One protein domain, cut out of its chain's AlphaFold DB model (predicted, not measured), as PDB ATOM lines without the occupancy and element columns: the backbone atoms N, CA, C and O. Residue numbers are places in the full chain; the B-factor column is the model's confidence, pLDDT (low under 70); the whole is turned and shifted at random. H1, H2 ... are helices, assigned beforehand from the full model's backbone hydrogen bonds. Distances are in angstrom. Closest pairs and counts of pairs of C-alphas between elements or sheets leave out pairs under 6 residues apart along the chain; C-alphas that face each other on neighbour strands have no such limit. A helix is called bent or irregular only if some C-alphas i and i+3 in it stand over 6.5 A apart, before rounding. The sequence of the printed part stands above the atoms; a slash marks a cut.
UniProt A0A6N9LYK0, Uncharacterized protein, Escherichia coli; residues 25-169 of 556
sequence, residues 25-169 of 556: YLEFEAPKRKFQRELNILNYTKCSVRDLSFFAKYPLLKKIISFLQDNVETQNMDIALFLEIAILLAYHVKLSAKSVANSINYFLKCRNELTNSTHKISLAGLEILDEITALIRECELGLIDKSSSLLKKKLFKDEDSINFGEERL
ATOM      1  N   TYR A  25     127.094 134.276 -21.746       34.62
ATOM      2  CA  TYR A  25     125.872 133.623 -21.244       34.62
ATOM      3  C   TYR A  25     125.896 133.450 -19.714       34.62
ATOM      4  O   TYR A  25     124.867 133.574 -19.053       34.62
ATOM      5  N   LEU A  26     127.074 133.186 -19.136       43.38
ATOM      6  CA  LEU A  26     127.263 133.081 -17.684       43.38
ATOM      7  C   LEU A  26     127.324 134.450 -16.987       43.38
ATOM      8  O   LEU A  26     126.979 134.532 -15.811       43.38
ATOM      9  N   GLU A  27     127.733 135.510 -17.686       44.84
ATOM     10  CA  GLU A  27     127.906 136.843 -17.101       44.84
ATOM     11  C   GLU A  27     126.597 137.593 -16.836       44.84
ATOM     12  O   GLU A  27     126.530 138.286 -15.825       44.84
ATOM     13  N   PHE A  28     125.559 137.432 -17.671       46.97
ATOM     14  CA  PHE A  28     124.337 138.254 -17.577       46.97
ATOM     15  C   PHE A  28     123.024 137.463 -17.441       46.97
ATOM     16  O   PHE A  28     122.141 137.864 -16.682       46.97
ATOM     17  N   GLU A  29     122.880 136.311 -18.104       57.84
ATOM     18  CA  GLU A  29     121.617 135.545 -18.092       57.84
ATOM     19  C   GLU A  29     121.427 134.707 -16.819       57.84
ATOM     20  O   GLU A  29     120.323 134.620 -16.277       57.84
ATOM     21  N   ALA A  30     122.498 134.104 -16.300       63.28
ATOM     22  CA  ALA A  30     122.425 133.319 -15.068       63.28
ATOM     23  C   ALA A  30     122.105 134.177 -13.821       63.28
ATOM     24  O   ALA A  30     121.189 133.796 -13.084       63.28
ATOM     25  N   PRO A  31     122.750 135.346 -13.602       64.12
ATOM     26  CA  PRO A  31     122.397 136.238 -12.498       64.12
ATOM     27  C   PRO A  31     120.954 136.742 -12.589       64.12
ATOM     28  O   PRO A  31     120.227 136.705 -11.601       64.12
ATOM     29  N   LYS A  32     120.493 137.130 -13.786       71.12
ATOM     30  CA  LYS A  32     119.119 137.608 -14.009       71.12
ATOM     31  C   LYS A  32     118.060 136.563 -13.648       71.12
ATOM     32  O   LYS A  32     117.063 136.888 -13.008       71.12
ATOM     33  N   ARG A  33     118.274 135.297 -14.025       71.62
ATOM     34  CA  ARG A  33     117.365 134.192 -13.662       71.62
ATOM     35  C   ARG A  33     117.360 133.913 -12.166       71.62
ATOM     36  O   ARG A  33     116.306 133.592 -11.623       71.62
ATOM     37  N   LYS A  34     118.522 134.012 -11.518       70.50
ATOM     38  CA  LYS A  34     118.646 133.838 -10.070       70.50
ATOM     39  C   LYS A  34     117.880 134.938  -9.328       70.50
ATOM     40  O   LYS A  34     116.987 134.621  -8.551       70.50
ATOM     41  N   PHE A  35     118.106 136.195  -9.704       80.12
ATOM     42  CA  PHE A  35     117.364 137.348  -9.195       80.12
ATOM     43  C   PHE A  35     115.841 137.201  -9.362       80.12
ATOM     44  O   PHE A  35     115.083 137.453  -8.432       80.12
ATOM     45  N   GLN A  36     115.365 136.712 -10.515       77.88
ATOM     46  CA  GLN A  36     113.930 136.481 -10.733       77.88
ATOM     47  C   GLN A  36     113.330 135.445  -9.765       77.88
ATOM     48  O   GLN A  36     112.193 135.607  -9.325       77.88
ATOM     49  N   ARG A  37     114.065 134.378  -9.425       72.19
ATOM     50  CA  ARG A  37     113.597 133.373  -8.453       72.19
ATOM     51  C   ARG A  37     113.511 133.955  -7.049       72.19
ATOM     52  O   ARG A  37     112.529 133.714  -6.360       72.19
ATOM     53  N   GLU A  38     114.503 134.744  -6.658       75.38
ATOM     54  CA  GLU A  38     114.551 135.394  -5.348       75.38
ATOM     55  C   GLU A  38     113.450 136.454  -5.195       75.38
ATOM     56  O   GLU A  38     112.786 136.496  -4.163       75.38
ATOM     57  N   LEU A  39     113.155 137.224  -6.253       78.31
ATOM     58  CA  LEU A  39     111.977 138.099  -6.292       78.31
ATOM     59  C   LEU A  39     110.673 137.311  -6.119       78.31
ATOM     60  O   LEU A  39     109.796 137.726  -5.370       78.31
ATOM     61  N   ASN A  40     110.539 136.153  -6.769       73.62
ATOM     62  CA  ASN A  40     109.336 135.332  -6.622       73.62
ATOM     63  C   ASN A  40     109.152 134.817  -5.186       73.62
ATOM     64  O   ASN A  40     108.014 134.699  -4.743       73.62
ATOM     65  N   ILE A  41     110.231 134.559  -4.438       69.31
ATOM     66  CA  ILE A  41     110.154 134.163  -3.019       69.31
ATOM     67  C   ILE A  41     109.503 135.267  -2.177       69.31
ATOM     68  O   ILE A  41     108.655 134.958  -1.343       69.31
ATOM     69  N   LEU A  42     109.814 136.540  -2.451       70.06
ATOM     70  CA  LEU A  42     109.172 137.697  -1.802       70.06
ATOM     71  C   LEU A  42     107.684 137.860  -2.153       70.06
ATOM     72  O   LEU A  42     107.001 138.673  -1.529       70.06
ATOM     73  N   ASN A  43     107.181 137.148  -3.168       65.25
ATOM     74  CA  ASN A  43     105.779 137.207  -3.587       65.25
ATOM     75  C   ASN A  43     104.894 136.186  -2.850       65.25
ATOM     76  O   ASN A  43     103.677 136.343  -2.804       65.25
ATOM     77  N   TYR A  44     105.476 135.126  -2.280       54.38
ATOM     78  CA  TYR A  44     104.709 134.100  -1.575       54.38
ATOM     79  C   TYR A  44     104.384 134.542  -0.144       54.38
ATOM     80  O   TYR A  44     105.245 135.023   0.587       54.38
ATOM     81  N   THR A  45     103.149 134.285   0.292       44.78
ATOM     82  CA  THR A  45     102.551 134.696   1.583       44.78
ATOM     83  C   THR A  45     103.318 134.289   2.849       44.78
ATOM     84  O   THR A  45     102.959 134.716   3.941       44.78
ATOM     85  N   LYS A  46     104.383 133.485   2.734       48.72
ATOM     86  CA  LYS A  46     105.236 133.046   3.849       48.72
ATOM     87  C   LYS A  46     106.527 133.855   4.018       48.72
ATOM     88  O   LYS A  46     107.253 133.590   4.970       48.72
ATOM     89  N   CYS A  47     106.823 134.809   3.130       57.91
ATOM     90  CA  CYS A  47     107.991 135.678   3.260       57.91
ATOM     91  C   CYS A  47     107.598 137.157   3.200       57.91
ATOM     92  O   CYS A  47     107.446 137.737   2.126       57.91
ATOM     93  N   SER A  48     107.403 137.772   4.367       64.00
ATOM     94  CA  SER A  48     107.076 139.193   4.458       64.00
ATOM     95  C   SER A  48     108.298 140.054   4.140       64.00
ATOM     96  O   SER A  48     109.403 139.795   4.623       64.00
ATOM     97  N   VAL A  49     108.076 141.116   3.365       72.81
ATOM     98  CA  VAL A  49     109.037 142.221   3.248       72.81
ATOM     99  C   VAL A  49     109.267 142.798   4.642       72.81
ATOM    100  O   VAL A  49     108.314 142.925   5.415       72.81
ATOM    101  N   ARG A  50     110.529 143.079   4.978       79.81
ATOM    102  CA  ARG A  50     110.887 143.663   6.276       79.81
ATOM    103  C   ARG A  50     110.267 145.048   6.399       79.81
ATOM    104  O   ARG A  50     110.082 145.738   5.402       79.81
ATOM    105  N   ASP A  51     109.918 145.446   7.612       80.19
ATOM    106  CA  ASP A  51     109.293 146.740   7.844       80.19
ATOM    107  C   ASP A  51     110.302 147.898   7.723       80.19
ATOM    108  O   ASP A  51     111.518 147.728   7.819       80.19
ATOM    109  N   LEU A  52     109.797 149.120   7.539       84.12
ATOM    110  CA  LEU A  52     110.648 150.317   7.504       84.12
ATOM    111  C   LEU A  52     111.442 150.513   8.803       84.12
ATOM    112  O   LEU A  52     112.542 151.065   8.770       84.12
ATOM    113  N   SER A  53     110.902 150.044   9.933       83.50
ATOM    114  CA  SER A  53     111.552 150.156  11.240       83.50
ATOM    115  C   SER A  53     112.851 149.349  11.307       83.50
ATOM    116  O   SER A  53     113.825 149.816  11.898       83.50
ATOM    117  N   PHE A  54     112.908 148.188  10.645       82.19
ATOM    118  CA  PHE A  54     114.129 147.408  10.486       82.19
ATOM    119  C   PHE A  54     115.209 148.210   9.753       82.19
ATOM    120  O   PHE A  54     116.322 148.348  10.257       82.19
ATOM    121  N   PHE A  55     114.878 148.785   8.595       81.31
ATOM    122  CA  PHE A  55     115.844 149.519   7.774       81.31
ATOM    123  C   PHE A  55     116.321 150.815   8.441       81.31
ATOM    124  O   PHE A  55     117.493 151.167   8.336       81.31
ATOM    125  N   ALA A  56     115.452 151.500   9.185       83.31
ATOM    126  CA  ALA A  56     115.782 152.752   9.867       83.31
ATOM    127  C   ALA A  56     116.846 152.611  10.977       83.31
ATOM    128  O   ALA A  56     117.378 153.625  11.434       83.31
ATOM    129  N   LYS A  57     117.176 151.380  11.399       80.38
ATOM    130  CA  LYS A  57     118.275 151.093  12.339       80.38
ATOM    131  C   LYS A  57     119.653 151.346  11.724       80.38
ATOM    132  O   LYS A  57     120.594 151.630  12.456       80.38
ATOM    133  N   TYR A  58     119.759 151.293  10.395       75.31
ATOM    134  CA  TYR A  58     121.010 151.498   9.675       75.31
ATOM    135  C   TYR A  58     121.155 152.975   9.275       75.31
ATOM    136  O   TYR A  58     120.296 153.483   8.549       75.31
ATOM    137  N   PRO A  59     122.231 153.681   9.681       77.12
ATOM    138  CA  PRO A  59     122.390 155.117   9.422       77.12
ATOM    139  C   PRO A  59     122.267 155.504   7.941       77.12
ATOM    140  O   PRO A  59     121.601 156.485   7.606       77.12
ATOM    141  N   LEU A  60     122.853 154.696   7.051       77.56
ATOM    142  CA  LEU A  60     122.762 154.875   5.602       77.56
ATOM    143  C   LEU A  60     121.319 154.746   5.101       77.56
ATOM    144  O   LEU A  60     120.812 155.635   4.416       77.56
ATOM    145  N   LEU A  61     120.649 153.649   5.461       83.62
ATOM    146  CA  LEU A  61     119.284 153.387   5.013       83.62
ATOM    147  C   LEU A  61     118.299 154.394   5.598       83.62
ATOM    148  O   LEU A  61     117.374 154.789   4.906       83.62
ATOM    149  N   LYS A  62     118.525 154.890   6.817       85.38
ATOM    150  CA  LYS A  62     117.723 155.964   7.412       85.38
ATOM    151  C   LYS A  62     117.770 157.250   6.577       85.38
ATOM    152  O   LYS A  62     116.724 157.845   6.328       85.38
ATOM    153  N   LYS A  63     118.956 157.656   6.100       84.31
ATOM    154  CA  LYS A  63     119.099 158.809   5.189       84.31
ATOM    155  C   LYS A  63     118.430 158.548   3.833       84.31
ATOM    156  O   LYS A  63     117.747 159.426   3.312       84.31
ATOM    157  N   ILE A  64     118.559 157.332   3.296       86.75
ATOM    158  CA  ILE A  64     117.892 156.930   2.048       86.75
ATOM    159  C   ILE A  64     116.363 156.933   2.204       86.75
ATOM    160  O   ILE A  64     115.679 157.426   1.317       86.75
ATOM    161  N   ILE A  65     115.819 156.443   3.322       89.06
ATOM    162  CA  ILE A  65     114.375 156.457   3.606       89.06
ATOM    163  C   ILE A  65     113.845 157.889   3.573       89.06
ATOM    164  O   ILE A  65     112.870 158.136   2.873       89.06
ATOM    165  N   SER A  66     114.509 158.828   4.261       87.50
ATOM    166  CA  SER A  66     114.112 160.244   4.240       87.50
ATOM    167  C   SER A  66     114.102 160.794   2.813       87.50
ATOM    168  O   SER A  66     113.122 161.390   2.385       87.50
ATOM    169  N   PHE A  67     115.154 160.515   2.035       87.75
ATOM    170  CA  PHE A  67     115.216 160.924   0.632       87.75
ATOM    171  C   PHE A  67     114.079 160.332  -0.214       87.75
ATOM    172  O   PHE A  67     113.515 161.035  -1.045       87.75
ATOM    173  N   LEU A  68     113.739 159.054  -0.022       87.44
ATOM    174  CA  LEU A  68     112.671 158.377  -0.765       87.44
ATOM    175  C   LEU A  68     111.273 158.878  -0.370       87.44
ATOM    176  O   LEU A  68     110.382 158.908  -1.217       87.44
ATOM    177  N   GLN A  69     111.076 159.283   0.886       86.75
ATOM    178  CA  GLN A  69     109.823 159.885   1.355       86.75
ATOM    179  C   GLN A  69     109.581 161.260   0.722       86.75
ATOM    180  O   GLN A  69     108.457 161.570   0.331       86.75
ATOM    181  N   ASP A  70     110.646 162.044   0.552       82.38
ATOM    182  CA  ASP A  70     110.578 163.389  -0.027       82.38
ATOM    183  C   ASP A  70     110.582 163.384  -1.569       82.38
ATOM    184  O   ASP A  70     110.353 164.416  -2.208       82.38
ATOM    185  N   ASN A  71     110.840 162.233  -2.200       80.81
ATOM    186  CA  ASN A  71     110.973 162.117  -3.648       80.81
ATOM    187  C   ASN A  71     109.656 161.709  -4.327       80.81
ATOM    188  O   ASN A  71     109.136 160.612  -4.127       80.81
ATOM    189  N   VAL A  72     109.159 162.592  -5.198       71.25
ATOM    190  CA  VAL A  72     107.895 162.436  -5.941       71.25
ATOM    191  C   VAL A  72     107.843 161.139  -6.761       71.25
ATOM    192  O   VAL A  72     106.791 160.510  -6.843       71.25
ATOM    193  N   GLU A  73     108.972 160.679  -7.305       69.31
ATOM    194  CA  GLU A  73     109.042 159.447  -8.112       69.31
ATOM    195  C   GLU A  73     108.841 158.169  -7.284       69.31
ATOM    196  O   GLU A  73     108.553 157.106  -7.838       69.31
ATOM    197  N   THR A  74     108.983 158.253  -5.959       66.56
ATOM    198  CA  THR A  74     108.865 157.115  -5.037       66.56
ATOM    199  C   THR A  74     107.691 157.228  -4.065       66.56
ATOM    200  O   THR A  74     107.439 156.277  -3.331       66.56
ATOM    201  N   GLN A  75     106.901 158.308  -4.130       65.12
ATOM    202  CA  GLN A  75     105.714 158.531  -3.285       65.12
ATOM    203  C   GLN A  75     104.649 157.430  -3.395       65.12
ATOM    204  O   GLN A  75     103.950 157.148  -2.426       65.12
ATOM    205  N   ASN A  76     104.542 156.788  -4.560       62.09
ATOM    206  CA  ASN A  76     103.545 155.746  -4.827       62.09
ATOM    207  C   ASN A  76     104.100 154.316  -4.697       62.09
ATOM    208  O   ASN A  76     103.424 153.357  -5.070       62.09
ATOM    209  N   MET A  77     105.338 154.153  -4.220       70.19
ATOM    210  CA  MET A  77     105.956 152.842  -4.014       70.19
ATOM    211  C   MET A  77     106.101 152.541  -2.525       70.19
ATOM    212  O   MET A  77     106.447 153.407  -1.727       70.19
ATOM    213  N   ASP A  78     105.881 151.280  -2.155       81.25
ATOM    214  CA  ASP A  78     106.246 150.785  -0.831       81.25
ATOM    215  C   ASP A  78     107.772 150.891  -0.671       81.25
ATOM    216  O   ASP A  78     108.533 150.129  -1.275       81.25
ATOM    217  N   ILE A  79     108.213 151.868   0.125       86.00
ATOM    218  CA  ILE A  79     109.629 152.175   0.364       86.00
ATOM    219  C   ILE A  79     110.356 150.957   0.950       86.00
ATOM    220  O   ILE A  79     111.513 150.714   0.607       86.00
ATOM    221  N   ALA A  80     109.687 150.151   1.780       85.19
ATOM    222  CA  ALA A  80     110.282 148.952   2.364       85.19
ATOM    223  C   ALA A  80     110.604 147.920   1.277       85.19
ATOM    224  O   ALA A  80     111.705 147.370   1.222       85.19
ATOM    225  N   LEU A  81     109.658 147.710   0.359       85.31
ATOM    226  CA  LEU A  81     109.845 146.825  -0.784       85.31
ATOM    227  C   LEU A  81     110.907 147.361  -1.750       85.31
ATOM    228  O   LEU A  81     111.715 146.589  -2.263       85.31
ATOM    229  N   PHE A  82     110.928 148.673  -1.979       87.38
ATOM    230  CA  PHE A  82     111.927 149.322  -2.821       87.38
ATOM    231  C   PHE A  82     113.348 149.081  -2.292       87.38
ATOM    232  O   PHE A  82     114.240 148.693  -3.048       87.38
ATOM    233  N   LEU A  83     113.545 149.240  -0.980       87.31
ATOM    234  CA  LEU A  83     114.821 148.974  -0.315       87.31
ATOM    235  C   LEU A  83     115.196 147.492  -0.341       87.31
ATOM    236  O   LEU A  83     116.354 147.164  -0.583       87.31
ATOM    237  N   GLU A  84     114.233 146.589  -0.156       85.69
ATOM    238  CA  GLU A  84     114.474 145.146  -0.230       85.69
ATOM    239  C   GLU A  84     114.963 144.730  -1.632       85.69
ATOM    240  O   GLU A  84     115.916 143.959  -1.759       85.69
ATOM    241  N   ILE A  85     114.381 145.300  -2.694       87.19
ATOM    242  CA  ILE A  85     114.840 145.085  -4.074       87.19
ATOM    243  C   ILE A  85     116.240 145.679  -4.279       87.19
ATOM    244  O   ILE A  85     117.071 145.047  -4.931       87.19
ATOM    245  N   ALA A  86     116.528 146.858  -3.715       86.81
ATOM    246  CA  ALA A  86     117.841 147.495  -3.817       86.81
ATOM    247  C   ALA A  86     118.948 146.663  -3.146       86.81
ATOM    248  O   ALA A  86     120.004 146.444  -3.736       86.81
ATOM    249  N   ILE A  87     118.690 146.136  -1.944       79.75
ATOM    250  CA  ILE A  87     119.608 145.241  -1.222       79.75
ATOM    251  C   ILE A  87     119.820 143.946  -2.016       79.75
ATOM    252  O   ILE A  87     120.950 143.483  -2.176       79.75
ATOM    253  N   LEU A  88     118.750 143.382  -2.583       80.12
ATOM    254  CA  LEU A  88     118.846 142.182  -3.410       80.12
ATOM    255  C   LEU A  88     119.675 142.428  -4.682       80.12
ATOM    256  O   LEU A  88     120.521 141.610  -5.043       80.12
ATOM    257  N   LEU A  89     119.483 143.565  -5.351       80.81
ATOM    258  CA  LEU A  89     120.304 143.974  -6.493       80.81
ATOM    259  C   LEU A  89     121.761 144.213  -6.087       80.81
ATOM    260  O   LEU A  89     122.668 143.842  -6.836       80.81
ATOM    261  N   ALA A  90     122.010 144.787  -4.907       74.62
ATOM    262  CA  ALA A  90     123.358 145.027  -4.400       74.62
ATOM    263  C   ALA A  90     124.126 143.710  -4.245       74.62
ATOM    264  O   ALA A  90     125.276 143.626  -4.680       74.62
ATOM    265  N   TYR A  91     123.441 142.665  -3.769       71.81
ATOM    266  CA  TYR A  91     123.963 141.303  -3.652       71.81
ATOM    267  C   TYR A  91     124.368 140.685  -5.006       71.81
ATOM    268  O   TYR A  91     125.347 139.939  -5.092       71.81
ATOM    269  N   HIS A  92     123.675 141.029  -6.098       73.38
ATOM    270  CA  HIS A  92     124.023 140.599  -7.459       73.38
ATOM    271  C   HIS A  92     124.884 141.632  -8.183       73.38
ATOM    272  O   HIS A  92     124.416 142.315  -9.089       73.38
ATOM    273  N   VAL A  93     126.175 141.686  -7.843       63.75
ATOM    274  CA  VAL A  93     127.161 142.683  -8.328       63.75
ATOM    275  C   VAL A  93     127.162 142.910  -9.857       63.75
ATOM    276  O   VAL A  93     127.514 143.990 -10.321       63.75
ATOM    277  N   LYS A  94     126.728 141.927 -10.659       67.94
ATOM    278  CA  LYS A  94     126.680 141.998 -12.135       67.94
ATOM    279  C   LYS A  94     125.370 142.541 -12.730       67.94
ATOM    280  O   LYS A  94     125.258 142.617 -13.951       67.94
ATOM    281  N   LEU A  95     124.371 142.878 -11.913       76.19
ATOM    282  CA  LEU A  95     123.062 143.348 -12.374       76.19
ATOM    283  C   LEU A  95     122.848 144.831 -12.058       76.19
ATOM    284  O   LEU A  95     123.217 145.303 -10.982       76.19
ATOM    285  N   SER A  96     122.204 145.528 -12.995       83.94
ATOM    286  CA  SER A  96     121.580 146.841 -12.789       83.94
ATOM    287  C   SER A  96     120.060 146.717 -12.857       83.94
ATOM    288  O   SER A  96     119.539 145.871 -13.596       83.94
ATOM    289  N   ALA A  97     119.338 147.578 -12.147       85.19
ATOM    290  CA  ALA A  97     117.888 147.693 -12.187       85.19
ATOM    291  C   ALA A  97     117.377 147.819 -13.629       85.19
ATOM    292  O   ALA A  97     116.466 147.087 -14.020       85.19
ATOM    293  N   LYS A  98     118.021 148.652 -14.463       85.88
ATOM    294  CA  LYS A  98     117.674 148.789 -15.892       85.88
ATOM    295  C   LYS A  98     117.724 147.454 -16.649       85.88
ATOM    296  O   LYS A  98     116.827 147.161 -17.438       85.88
ATOM    297  N   SER A  99     118.720 146.605 -16.384       81.62
ATOM    298  CA  SER A  99     118.885 145.308 -17.072       81.62
ATOM    299  C   SER A  99     117.821 144.257 -16.704       81.62
ATOM    300  O   SER A  99     117.553 143.323 -17.476       81.62
ATOM    301  N   VAL A 100     117.181 144.418 -15.541       85.81
ATOM    302  CA  VAL A 100     116.168 143.496 -14.998       85.81
ATOM    303  C   VAL A 100     114.807 144.158 -14.767       85.81
ATOM    304  O   VAL A 100     113.931 143.563 -14.141       85.81
ATOM    305  N   ALA A 101     114.584 145.343 -15.340       85.44
ATOM    306  CA  ALA A 101     113.366 146.135 -15.171       85.44
ATOM    307  C   ALA A 101     112.083 145.347 -15.482       85.44
ATOM    308  O   ALA A 101     111.079 145.482 -14.787       85.44
ATOM    309  N   ASN A 102     112.118 144.471 -16.492       80.88
ATOM    310  CA  ASN A 102     110.980 143.613 -16.837       80.88
ATOM    311  C   ASN A 102     110.644 142.612 -15.722       80.88
ATOM    312  O   ASN A 102     109.471 142.366 -15.463       80.88
ATOM    313  N   SER A 103     111.656 142.054 -15.052       82.62
ATOM    314  CA  SER A 103     111.470 141.117 -13.938       82.62
ATOM    315  C   SER A 103     110.889 141.824 -12.714       82.62
ATOM    316  O   SER A 103     109.962 141.300 -12.102       82.62
ATOM    317  N   ILE A 104     111.372 143.035 -12.409       85.88
ATOM    318  CA  ILE A 104     110.853 143.873 -11.317       85.88
ATOM    319  C   ILE A 104     109.394 144.257 -11.590       85.88
ATOM    320  O   ILE A 104     108.531 144.037 -10.748       85.88
ATOM    321  N   ASN A 105     109.093 144.768 -12.786       83.88
ATOM    322  CA  ASN A 105     107.733 145.167 -13.155       83.88
ATOM    323  C   ASN A 105     106.755 143.987 -13.173       83.88
ATOM    324  O   ASN A 105     105.606 144.142 -12.768       83.88
ATOM    325  N   TYR A 106     107.192 142.810 -13.629       81.00
ATOM    326  CA  TYR A 106     106.371 141.602 -13.578       81.00
ATOM    327  C   TYR A 106     106.054 141.202 -12.132       81.00
ATOM    328  O   TYR A 106     104.897 140.956 -11.807       81.00
ATOM    329  N   PHE A 107     107.060 141.213 -11.256       83.06
ATOM    330  CA  PHE A 107     106.878 140.950  -9.831       83.06
ATOM    331  C   PHE A 107     105.905 141.946  -9.179       83.06
ATOM    332  O   PHE A 107     104.950 141.525  -8.526       83.06
ATOM    333  N   LEU A 108     106.091 143.253  -9.409       79.38
ATOM    334  CA  LEU A 108     105.198 144.291  -8.885       79.38
ATOM    335  C   LEU A 108     103.768 144.106  -9.391       79.38
ATOM    336  O   LEU A 108     102.832 144.244  -8.614       79.38
ATOM    337  N   LYS A 109     103.589 143.734 -10.664       76.25
ATOM    338  CA  LYS A 109     102.270 143.427 -11.225       76.25
ATOM    339  C   LYS A 109     101.593 142.279 -10.470       76.25
ATOM    340  O   LYS A 109     100.465 142.446 -10.026       76.25
ATOM    341  N   CYS A 110     102.277 141.149 -10.286       73.31
ATOM    342  CA  CYS A 110     101.717 139.998  -9.568       73.31
ATOM    343  C   CYS A 110     101.394 140.326  -8.105       73.31
ATOM    344  O   CYS A 110     100.372 139.888  -7.585       73.31
ATOM    345  N   ARG A 111     102.245 141.119  -7.447       71.19
ATOM    346  CA  ARG A 111     102.021 141.565  -6.071       71.19
ATOM    347  C   ARG A 111     100.857 142.554  -5.968       71.19
ATOM    348  O   ARG A 111     100.099 142.499  -5.011       71.19
ATOM    349  N   ASN A 112     100.692 143.427  -6.957       69.00
ATOM    350  CA  ASN A 112      99.633 144.430  -6.980       69.00
ATOM    351  C   ASN A 112      98.266 143.871  -7.402       69.00
ATOM    352  O   ASN A 112      97.251 144.402  -6.962       69.00
ATOM    353  N   GLU A 113      98.211 142.795  -8.197       59.38
ATOM    354  CA  GLU A 113      96.971 142.038  -8.447       59.38
ATOM    355  C   GLU A 113      96.381 141.475  -7.137       59.38
ATOM    356  O   GLU A 113      95.167 141.355  -7.016       59.38
ATOM    357  N   LEU A 114      97.214 141.218  -6.118       55.06
ATOM    358  CA  LEU A 114      96.763 140.851  -4.768       55.06
ATOM    359  C   LEU A 114      96.237 142.051  -3.953       55.06
ATOM    360  O   LEU A 114      95.542 141.848  -2.961       55.06
ATOM    361  N   THR A 115      96.559 143.290  -4.346       54.81
ATOM    362  CA  THR A 115      96.220 144.524  -3.606       54.81
ATOM    363  C   THR A 115      95.416 145.545  -4.433       54.81
ATOM    364  O   THR A 115      95.293 146.695  -4.019       54.81
ATOM    365  N   ASN A 116      94.880 145.156  -5.597       52.38
ATOM    366  CA  ASN A 116      94.097 145.983  -6.533       52.38
ATOM    367  C   ASN A 116      94.767 147.289  -7.029       52.38
ATOM    368  O   ASN A 116      94.070 148.253  -7.343       52.38
ATOM    369  N   SER A 117      96.101 147.345  -7.143       56.72
ATOM    370  CA  SER A 117      96.811 148.522  -7.692       56.72
ATOM    371  C   SER A 117      97.458 148.229  -9.062       56.72
ATOM    372  O   SER A 117      97.657 147.076  -9.432       56.72
ATOM    373  N   THR A 118      97.768 149.248  -9.871       53.50
ATOM    374  CA  THR A 118      98.349 149.081 -11.226       53.50
ATOM    375  C   THR A 118      99.695 149.794 -11.385       53.50
ATOM    376  O   THR A 118      99.989 150.387 -12.422       53.50
ATOM    377  N   HIS A 119     100.549 149.738 -10.361       61.62
ATOM    378  CA  HIS A 119     101.813 150.480 -10.373       61.62
ATOM    379  C   HIS A 119     102.929 149.758 -11.145       61.62
ATOM    380  O   HIS A 119     103.194 148.571 -10.935       61.62
ATOM    381  N   LYS A 120     103.606 150.510 -12.022       72.38
ATOM    382  CA  LYS A 120     104.879 150.161 -12.673       72.38
ATOM    383  C   LYS A 120     105.959 151.122 -12.185       72.38
ATOM    384  O   LYS A 120     105.668 152.299 -11.987       72.38
ATOM    385  N   ILE A 121     107.194 150.645 -12.040       81.50
ATOM    386  CA  ILE A 121     108.319 151.521 -11.686       81.50
ATOM    387  C   ILE A 121     108.689 152.403 -12.891       81.50
ATOM    388  O   ILE A 121     108.835 151.898 -14.010       81.50
ATOM    389  N   SER A 122     108.800 153.719 -12.677       83.69
ATOM    390  CA  SER A 122     109.193 154.684 -13.714       83.69
ATOM    391  C   SER A 122     110.676 154.531 -14.080       83.69
ATOM    392  O   SER A 122     111.451 153.894 -13.362       83.69
ATOM    393  N   LEU A 123     111.098 155.127 -15.201       83.00
ATOM    394  CA  LEU A 123     112.518 155.157 -15.575       83.00
ATOM    395  C   LEU A 123     113.360 155.878 -14.509       83.00
ATOM    396  O   LEU A 123     114.427 155.387 -14.154       83.00
ATOM    397  N   ALA A 124     112.845 156.979 -13.958       83.62
ATOM    398  CA  ALA A 124     113.488 157.711 -12.871       83.62
ATOM    399  C   ALA A 124     113.554 156.875 -11.579       83.62
ATOM    400  O   ALA A 124     114.584 156.851 -10.912       83.62
ATOM    401  N   GLY A 125     112.507 156.103 -11.267       84.25
ATOM    402  CA  GLY A 125     112.523 155.143 -10.160       84.25
ATOM    403  C   GLY A 125     113.593 154.055 -10.322       84.25
ATOM    404  O   GLY A 125     114.260 153.705  -9.352       84.25
ATOM    405  N   LEU A 126     113.810 153.548 -11.542       87.06
ATOM    406  CA  LEU A 126     114.892 152.592 -11.829       87.06
ATOM    407  C   LEU A 126     116.283 153.221 -11.680       87.06
ATOM    408  O   LEU A 126     117.201 152.549 -11.221       87.06
ATOM    409  N   GLU A 127     116.442 154.492 -12.049       87.75
ATOM    410  CA  GLU A 127     117.697 155.233 -11.869       87.75
ATOM    411  C   GLU A 127     118.015 155.453 -10.392       87.75
ATOM    412  O   GLU A 127     119.132 155.180  -9.959       87.75
ATOM    413  N   ILE A 128     117.011 155.830  -9.598       88.25
ATOM    414  CA  ILE A 128     117.132 155.924  -8.138       88.25
ATOM    415  C   ILE A 128     117.517 154.564  -7.537       88.25
ATOM    416  O   ILE A 128     118.378 154.495  -6.658       88.25
ATOM    417  N   LEU A 129     116.918 153.475  -8.026       88.44
ATOM    418  CA  LEU A 129     117.212 152.118  -7.566       88.44
ATOM    419  C   LEU A 129     118.659 151.702  -7.880       88.44
ATOM    420  O   LEU A 129     119.323 151.114  -7.026       88.44
ATOM    421  N   ASP A 130     119.160 152.031  -9.073       87.19
ATOM    422  CA  ASP A 130     120.556 151.807  -9.466       87.19
ATOM    423  C   ASP A 130     121.531 152.624  -8.598       87.19
ATOM    424  O   ASP A 130     122.528 152.080  -8.116       87.19
ATOM    425  N   GLU A 131     121.229 153.898  -8.328       86.69
ATOM    426  CA  GLU A 131     122.069 154.763  -7.485       86.69
ATOM    427  C   GLU A 131     122.133 154.288  -6.024       86.69
ATOM    428  O   GLU A 131     123.210 154.286  -5.422       86.69
ATOM    429  N   ILE A 132     121.011 153.828  -5.455       87.38
ATOM    430  CA  ILE A 132     120.977 153.234  -4.109       87.38
ATOM    431  C   ILE A 132     121.749 151.912  -4.078       87.38
ATOM    432  O   ILE A 132     122.531 151.676  -3.158       87.38
ATOM    433  N   THR A 133     121.567 151.063  -5.093       85.88
ATOM    434  CA  THR A 133     122.271 149.778  -5.217       85.88
ATOM    435  C   THR A 133     123.788 149.977  -5.224       85.88
ATOM    436  O   THR A 133     124.510 149.273  -4.516       85.88
ATOM    437  N   ALA A 134     124.277 150.948  -6.000       79.50
ATOM    438  CA  ALA A 134     125.692 151.297  -6.047       79.50
ATOM    439  C   ALA A 134     126.201 151.783  -4.681       79.50
ATOM    440  O   ALA A 134     127.234 151.315  -4.209       79.50
ATOM    441  N   LEU A 135     125.437 152.646  -4.006       78.44
ATOM    442  CA  LEU A 135     125.815 153.184  -2.701       78.44
ATOM    443  C   LEU A 135     125.906 152.101  -1.613       78.44
ATOM    444  O   LEU A 135     126.834 152.123  -0.808       78.44
ATOM    445  N   ILE A 136     124.988 151.127  -1.612       76.19
ATOM    446  CA  ILE A 136     125.050 149.965  -0.710       76.19
ATOM    447  C   ILE A 136     126.321 149.147  -0.989       76.19
ATOM    448  O   ILE A 136     127.051 148.818  -0.057       76.19
ATOM    449  N   ARG A 137     126.642 148.874  -2.263       71.38
ATOM    450  CA  ARG A 137     127.857 148.123  -2.641       71.38
ATOM    451  C   ARG A 137     129.142 148.823  -2.204       71.38
ATOM    452  O   ARG A 137     130.047 148.154  -1.712       71.38
ATOM    453  N   GLU A 138     129.220 150.143  -2.376       71.44
ATOM    454  CA  GLU A 138     130.371 150.939  -1.933       71.44
ATOM    455  C   GLU A 138     130.591 150.813  -0.421       71.44
ATOM    456  O   GLU A 138     131.727 150.630   0.020       71.44
ATOM    457  N   CYS A 139     129.511 150.872   0.364       66.75
ATOM    458  CA  CYS A 139     129.579 150.807   1.823       66.75
ATOM    459  C   CYS A 139     129.911 149.397   2.339       66.75
ATOM    460  O   CYS A 139     130.669 149.267   3.293       66.75
ATOM    461  N   GLU A 140     129.385 148.341   1.712       59.91
ATOM    462  CA  GLU A 140     129.577 146.961   2.185       59.91
ATOM    463  C   GLU A 140     130.863 146.287   1.714       59.91
ATOM    464  O   GLU A 140     131.422 145.450   2.422       59.91
ATOM    465  N   LEU A 141     131.292 146.566   0.482       49.34
ATOM    466  CA  LEU A 141     132.364 145.815  -0.177       49.34
ATOM    467  C   LEU A 141     133.672 146.605  -0.263       49.34
ATOM    468  O   LEU A 141     134.658 146.085  -0.784       49.34
ATOM    469  N   GLY A 142     133.689 147.859   0.205       52.19
ATOM    470  CA  GLY A 142     134.846 148.753   0.083       52.19
ATOM    471  C   GLY A 142     135.248 149.027  -1.372       52.19
ATOM    472  O   GLY A 142     136.357 149.486  -1.644       52.19
ATOM    473  N   LEU A 143     134.362 148.719  -2.324       51.34
ATOM    474  CA  LEU A 143     134.572 148.937  -3.746       51.34
ATOM    475  C   LEU A 143     134.243 150.396  -4.039       51.34
ATOM    476  O   LEU A 143     133.081 150.748  -4.194       51.34
ATOM    477  N   ILE A 144     135.268 151.248  -4.082       53.38
ATOM    478  CA  ILE A 144     135.110 152.656  -4.449       53.38
ATOM    479  C   ILE A 144     134.813 152.718  -5.946       53.38
ATOM    480  O   ILE A 144     135.725 152.623  -6.773       53.38
ATOM    481  N   ASP A 145     133.544 152.888  -6.302       49.34
ATOM    482  CA  ASP A 145     133.199 153.248  -7.666       49.34
ATOM    483  C   ASP A 145     133.556 154.731  -7.873       49.34
ATOM    484  O   ASP A 145     133.176 155.614  -7.104       49.34
ATOM    485  N   LYS A 146     134.384 155.036  -8.880       45.12
ATOM    486  CA  LYS A 146     134.890 156.408  -9.112       45.12
ATOM    487  C   LYS A 146     133.801 157.360  -9.612       45.12
ATOM    488  O   LYS A 146     134.035 158.565  -9.722       45.12
ATOM    489  N   SER A 147     132.623 156.834  -9.939       47.06
ATOM    490  CA  SER A 147     131.468 157.643 -10.290       47.06
ATOM    491  C   SER A 147     130.852 158.214  -9.015       47.06
ATOM    492  O   SER A 147     130.181 157.537  -8.249       47.06
ATOM    493  N   SER A 148     131.099 159.496  -8.751       51.97
ATOM    494  CA  SER A 148     130.434 160.194  -7.654       51.97
ATOM    495  C   SER A 148     128.921 160.197  -7.916       51.97
ATOM    496  O   SER A 148     128.453 161.028  -8.701       51.97
ATOM    497  N   SER A 149     128.163 159.261  -7.334       62.97
ATOM    498  CA  SER A 149     126.724 159.191  -7.596       62.97
ATOM    499  C   SER A 149     126.061 160.507  -7.174       62.97
ATOM    500  O   SER A 149     126.412 161.119  -6.156       62.97
ATOM    501  N   LEU A 150     125.149 161.008  -8.009       67.12
ATOM    502  CA  LEU A 150     124.417 162.249  -7.744       67.12
ATOM    503  C   LEU A 150     123.655 162.147  -6.419       67.12
ATOM    504  O   LEU A 150     123.610 163.117  -5.661       67.12
ATOM    505  N   LEU A 151     123.133 160.960  -6.109       76.75
ATOM    506  CA  LEU A 151     122.519 160.623  -4.837       76.75
ATOM    507  C   LEU A 151     123.493 160.729  -3.662       76.75
ATOM    508  O   LEU A 151     123.146 161.357  -2.668       76.75
ATOM    509  N   LYS A 152     124.720 160.202  -3.764       73.38
ATOM    510  CA  LYS A 152     125.734 160.322  -2.701       73.38
ATOM    511  C   LYS A 152     126.025 161.788  -2.381       73.38
ATOM    512  O   LYS A 152     126.021 162.176  -1.219       73.38
ATOM    513  N   LYS A 153     126.170 162.633  -3.410       74.31
ATOM    514  CA  LYS A 153     126.313 164.087  -3.219       74.31
ATOM    515  C   LYS A 153     125.078 164.707  -2.570       74.31
ATOM    516  O   LYS A 153     125.222 165.577  -1.727       74.31
ATOM    517  N   LYS A 154     123.865 164.291  -2.945       76.25
ATOM    518  CA  LYS A 154     122.620 164.810  -2.351       76.25
ATOM    519  C   LYS A 154     122.436 164.390  -0.889       76.25
ATOM    520  O   LYS A 154     121.981 165.213  -0.105       76.25
ATOM    521  N   LEU A 155     122.780 163.152  -0.535       75.94
ATOM    522  CA  LEU A 155     122.591 162.589   0.808       75.94
ATOM    523  C   LEU A 155     123.628 163.081   1.827       75.94
ATOM    524  O   LEU A 155     123.335 163.120   3.021       75.94
ATOM    525  N   PHE A 156     124.834 163.434   1.370       74.19
ATOM    526  CA  PHE A 156     125.986 163.731   2.235       74.19
ATOM    527  C   PHE A 156     126.595 165.103   1.959       74.19
ATOM    528  O   PHE A 156     127.799 165.285   2.090       74.19
ATOM    529  N   LYS A 157     125.757 166.057   1.544       62.41
ATOM    530  CA  LYS A 157     126.159 167.364   1.007       62.41
ATOM    531  C   LYS A 157     127.086 168.188   1.918       62.41
ATOM    532  O   LYS A 157     127.731 169.083   1.392       62.41
ATOM    533  N   ASP A 158     127.214 167.834   3.200       54.84
ATOM    534  CA  ASP A 158     127.975 168.578   4.213       54.84
ATOM    535  C   ASP A 158     128.699 167.684   5.258       54.84
ATOM    536  O   ASP A 158     129.057 168.161   6.332       54.84
ATOM    537  N   GLU A 159     128.911 166.382   5.003       54.88
ATOM    538  CA  GLU A 159     129.548 165.466   5.975       54.88
ATOM    539  C   GLU A 159     130.794 164.768   5.395       54.88
ATOM    540  O   GLU A 159     130.688 163.936   4.495       54.88
ATOM    541  N   ASP A 160     131.976 165.067   5.952       47.84
ATOM    542  CA  ASP A 160     133.281 164.581   5.458       47.84
ATOM    543  C   ASP A 160     133.580 163.103   5.756       47.84
ATOM    544  O   ASP A 160     134.509 162.525   5.194       47.84
ATOM    545  N   SER A 161     132.813 162.446   6.622       53.09
ATOM    546  CA  SER A 161     132.927 160.996   6.804       53.09
ATOM    547  C   SER A 161     131.745 160.457   7.594       53.09
ATOM    548  O   SER A 161     131.594 160.720   8.785       53.09
ATOM    549  N   ILE A 162     130.910 159.656   6.942       52.28
ATOM    550  CA  ILE A 162     129.964 158.810   7.662       52.28
ATOM    551  C   ILE A 162     130.653 157.481   7.899       52.28
ATOM    552  O   ILE A 162     131.023 156.780   6.960       52.28
ATOM    553  N   ASN A 163     130.821 157.133   9.172       52.72
ATOM    554  CA  ASN A 163     131.115 155.765   9.552       52.72
ATOM    555  C   ASN A 163     129.842 154.942   9.305       52.72
ATOM    556  O   ASN A 163     128.858 155.081  10.031       52.72
ATOM    557  N   PHE A 164     129.837 154.143   8.240       53.34
ATOM    558  CA  PHE A 164     128.650 153.419   7.775       53.34
ATOM    559  C   PHE A 164     128.228 152.253   8.686       53.34
ATOM    560  O   PHE A 164     127.203 151.626   8.424       53.34
ATOM    561  N   GLY A 165     128.944 152.023   9.792       48.19
ATOM    562  CA  GLY A 165     128.736 150.882  10.677       48.19
ATOM    563  C   GLY A 165     129.307 149.599  10.071       48.19
ATOM    564  O   GLY A 165     129.349 149.430   8.857       48.19
ATOM    565  N   GLU A 166     129.775 148.690  10.924       45.19
ATOM    566  CA  GLU A 166     130.370 147.408  10.506       45.19
ATOM    567  C   GLU A 166     129.316 146.349  10.116       45.19
ATOM    568  O   GLU A 166     129.663 145.249   9.681       45.19
ATOM    569  N   GLU A 167     128.022 146.646  10.281       49.72
ATOM    570  CA  GLU A 167     126.949 145.686  10.034       49.72
ATOM    571  C   GLU A 167     126.546 145.631   8.558       49.72
ATOM    572  O   GLU A 167     126.003 146.575   7.985       49.72
ATOM    573  N   ARG A 168     126.775 144.464   7.958       54.28
ATOM    574  CA  ARG A 168     126.409 144.134   6.580       54.28
ATOM    575  C   ARG A 168     124.888 143.974   6.431       54.28
ATOM    576  O   ARG A 168     124.253 143.295   7.239       54.28
ATOM    577  N   LEU A 169     124.307 144.549   5.382       60.56
ATOM    578  CA  LEU A 169     122.903 144.396   5.006       60.56
ATOM    579  C   LEU A 169     122.723 143.107   4.202       60.56
ATOM    580  O   LEU A 169     123.158 142.956   3.063       60.56
TER     581      LEU A 169
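AT A GLANCE: This is residues 25 to 169 of the 556 residues of an uncharacterized protein of Escherichia coli (UniProt A0A6N9LYK0). Two helices that cross and touch over many residues, H4 and H6, make the core; H1 and H5 lie side by side on one side of it, and H3 and the short H7 lie on the other. The very short H2 sits by the first residues of H4, and residues 156 to 169 form a long tail with no named element. The printed part has 145 residues with seven named helices, H1 to H7 in that order, and no named strand; the class is all helix. It is compact, with a radius of gyration of the C-alphas of 15.1 A, and rounded, spanning 44 by 37 by 28 A.

IN THESE COORDINATES: H1, residues 25 to 41, begins at C-alpha 25 (125.872, 133.623, -21.244) and is 24.1 A long; it is irregular, but only just, with C-alphas 27 and 30 6.8 A apart. H2 is residues 52 to 55, H3 residues 59 to 70, 17.2 A long, and H4 residues 79 to 91, 18.4 A long. H5, residues 97 to 113, is 22.0 A long; it is irregular, with C-alphas 99 and 102 8.1 A apart, and has a kink of 39 degrees near residue 104. H6, residues 123 to 141, is the longest at 26.8 A and begins at C-alpha 123 (112.518, 155.157, -15.575). H7, residues 150 to 155, ends at C-alpha 155 (122.591, 162.589, 0.808).

HOW THE PARTS SIT: H4 is the hub, touching H1, H2, H3 and H6. H4 and H6 touch at a steep tilt of 55 degrees, the same way; their closest C-alphas, of Ala 90 and Thr 133, are 4.9 A apart. H1 touches H5 at a shallow tilt of 22 degrees, the same way, closest at the C-alphas of Gln 36 and Ser 103, 6.1 A. H5 touches H6 with residues 97 to 101 alone, closest at the C-alphas of Ala 97 and Asp 130, 5.6 A. H3 and H4 only just touch, with 3 pairs of C-alphas within 8 A, the closest those of Leu 68 and Ile 79, 7.0 A. H7 touches H6, closest at the C-alphas of Glu 131 and Leu 151, 6.4 A. H1 and H6 are apart, for instance. Every O i to N i+4 pair is within hydrogen-bond range in H3, H4, H6 and H7, against 10 of 13 in H1 and 11 of 13 in H5; H2 is too short for such a pair.

THE WHOLE: The two C-alphas farthest apart, of Asn 116 and Asp 160, are 45.0 A apart. The printed part has no cut, and no link between its helices is long. The mean pLDDT of the printed part is 71.5; 53 residues are under 70, among them 25 to 31, 112 to 119, 139 to 150 and 157 to 169.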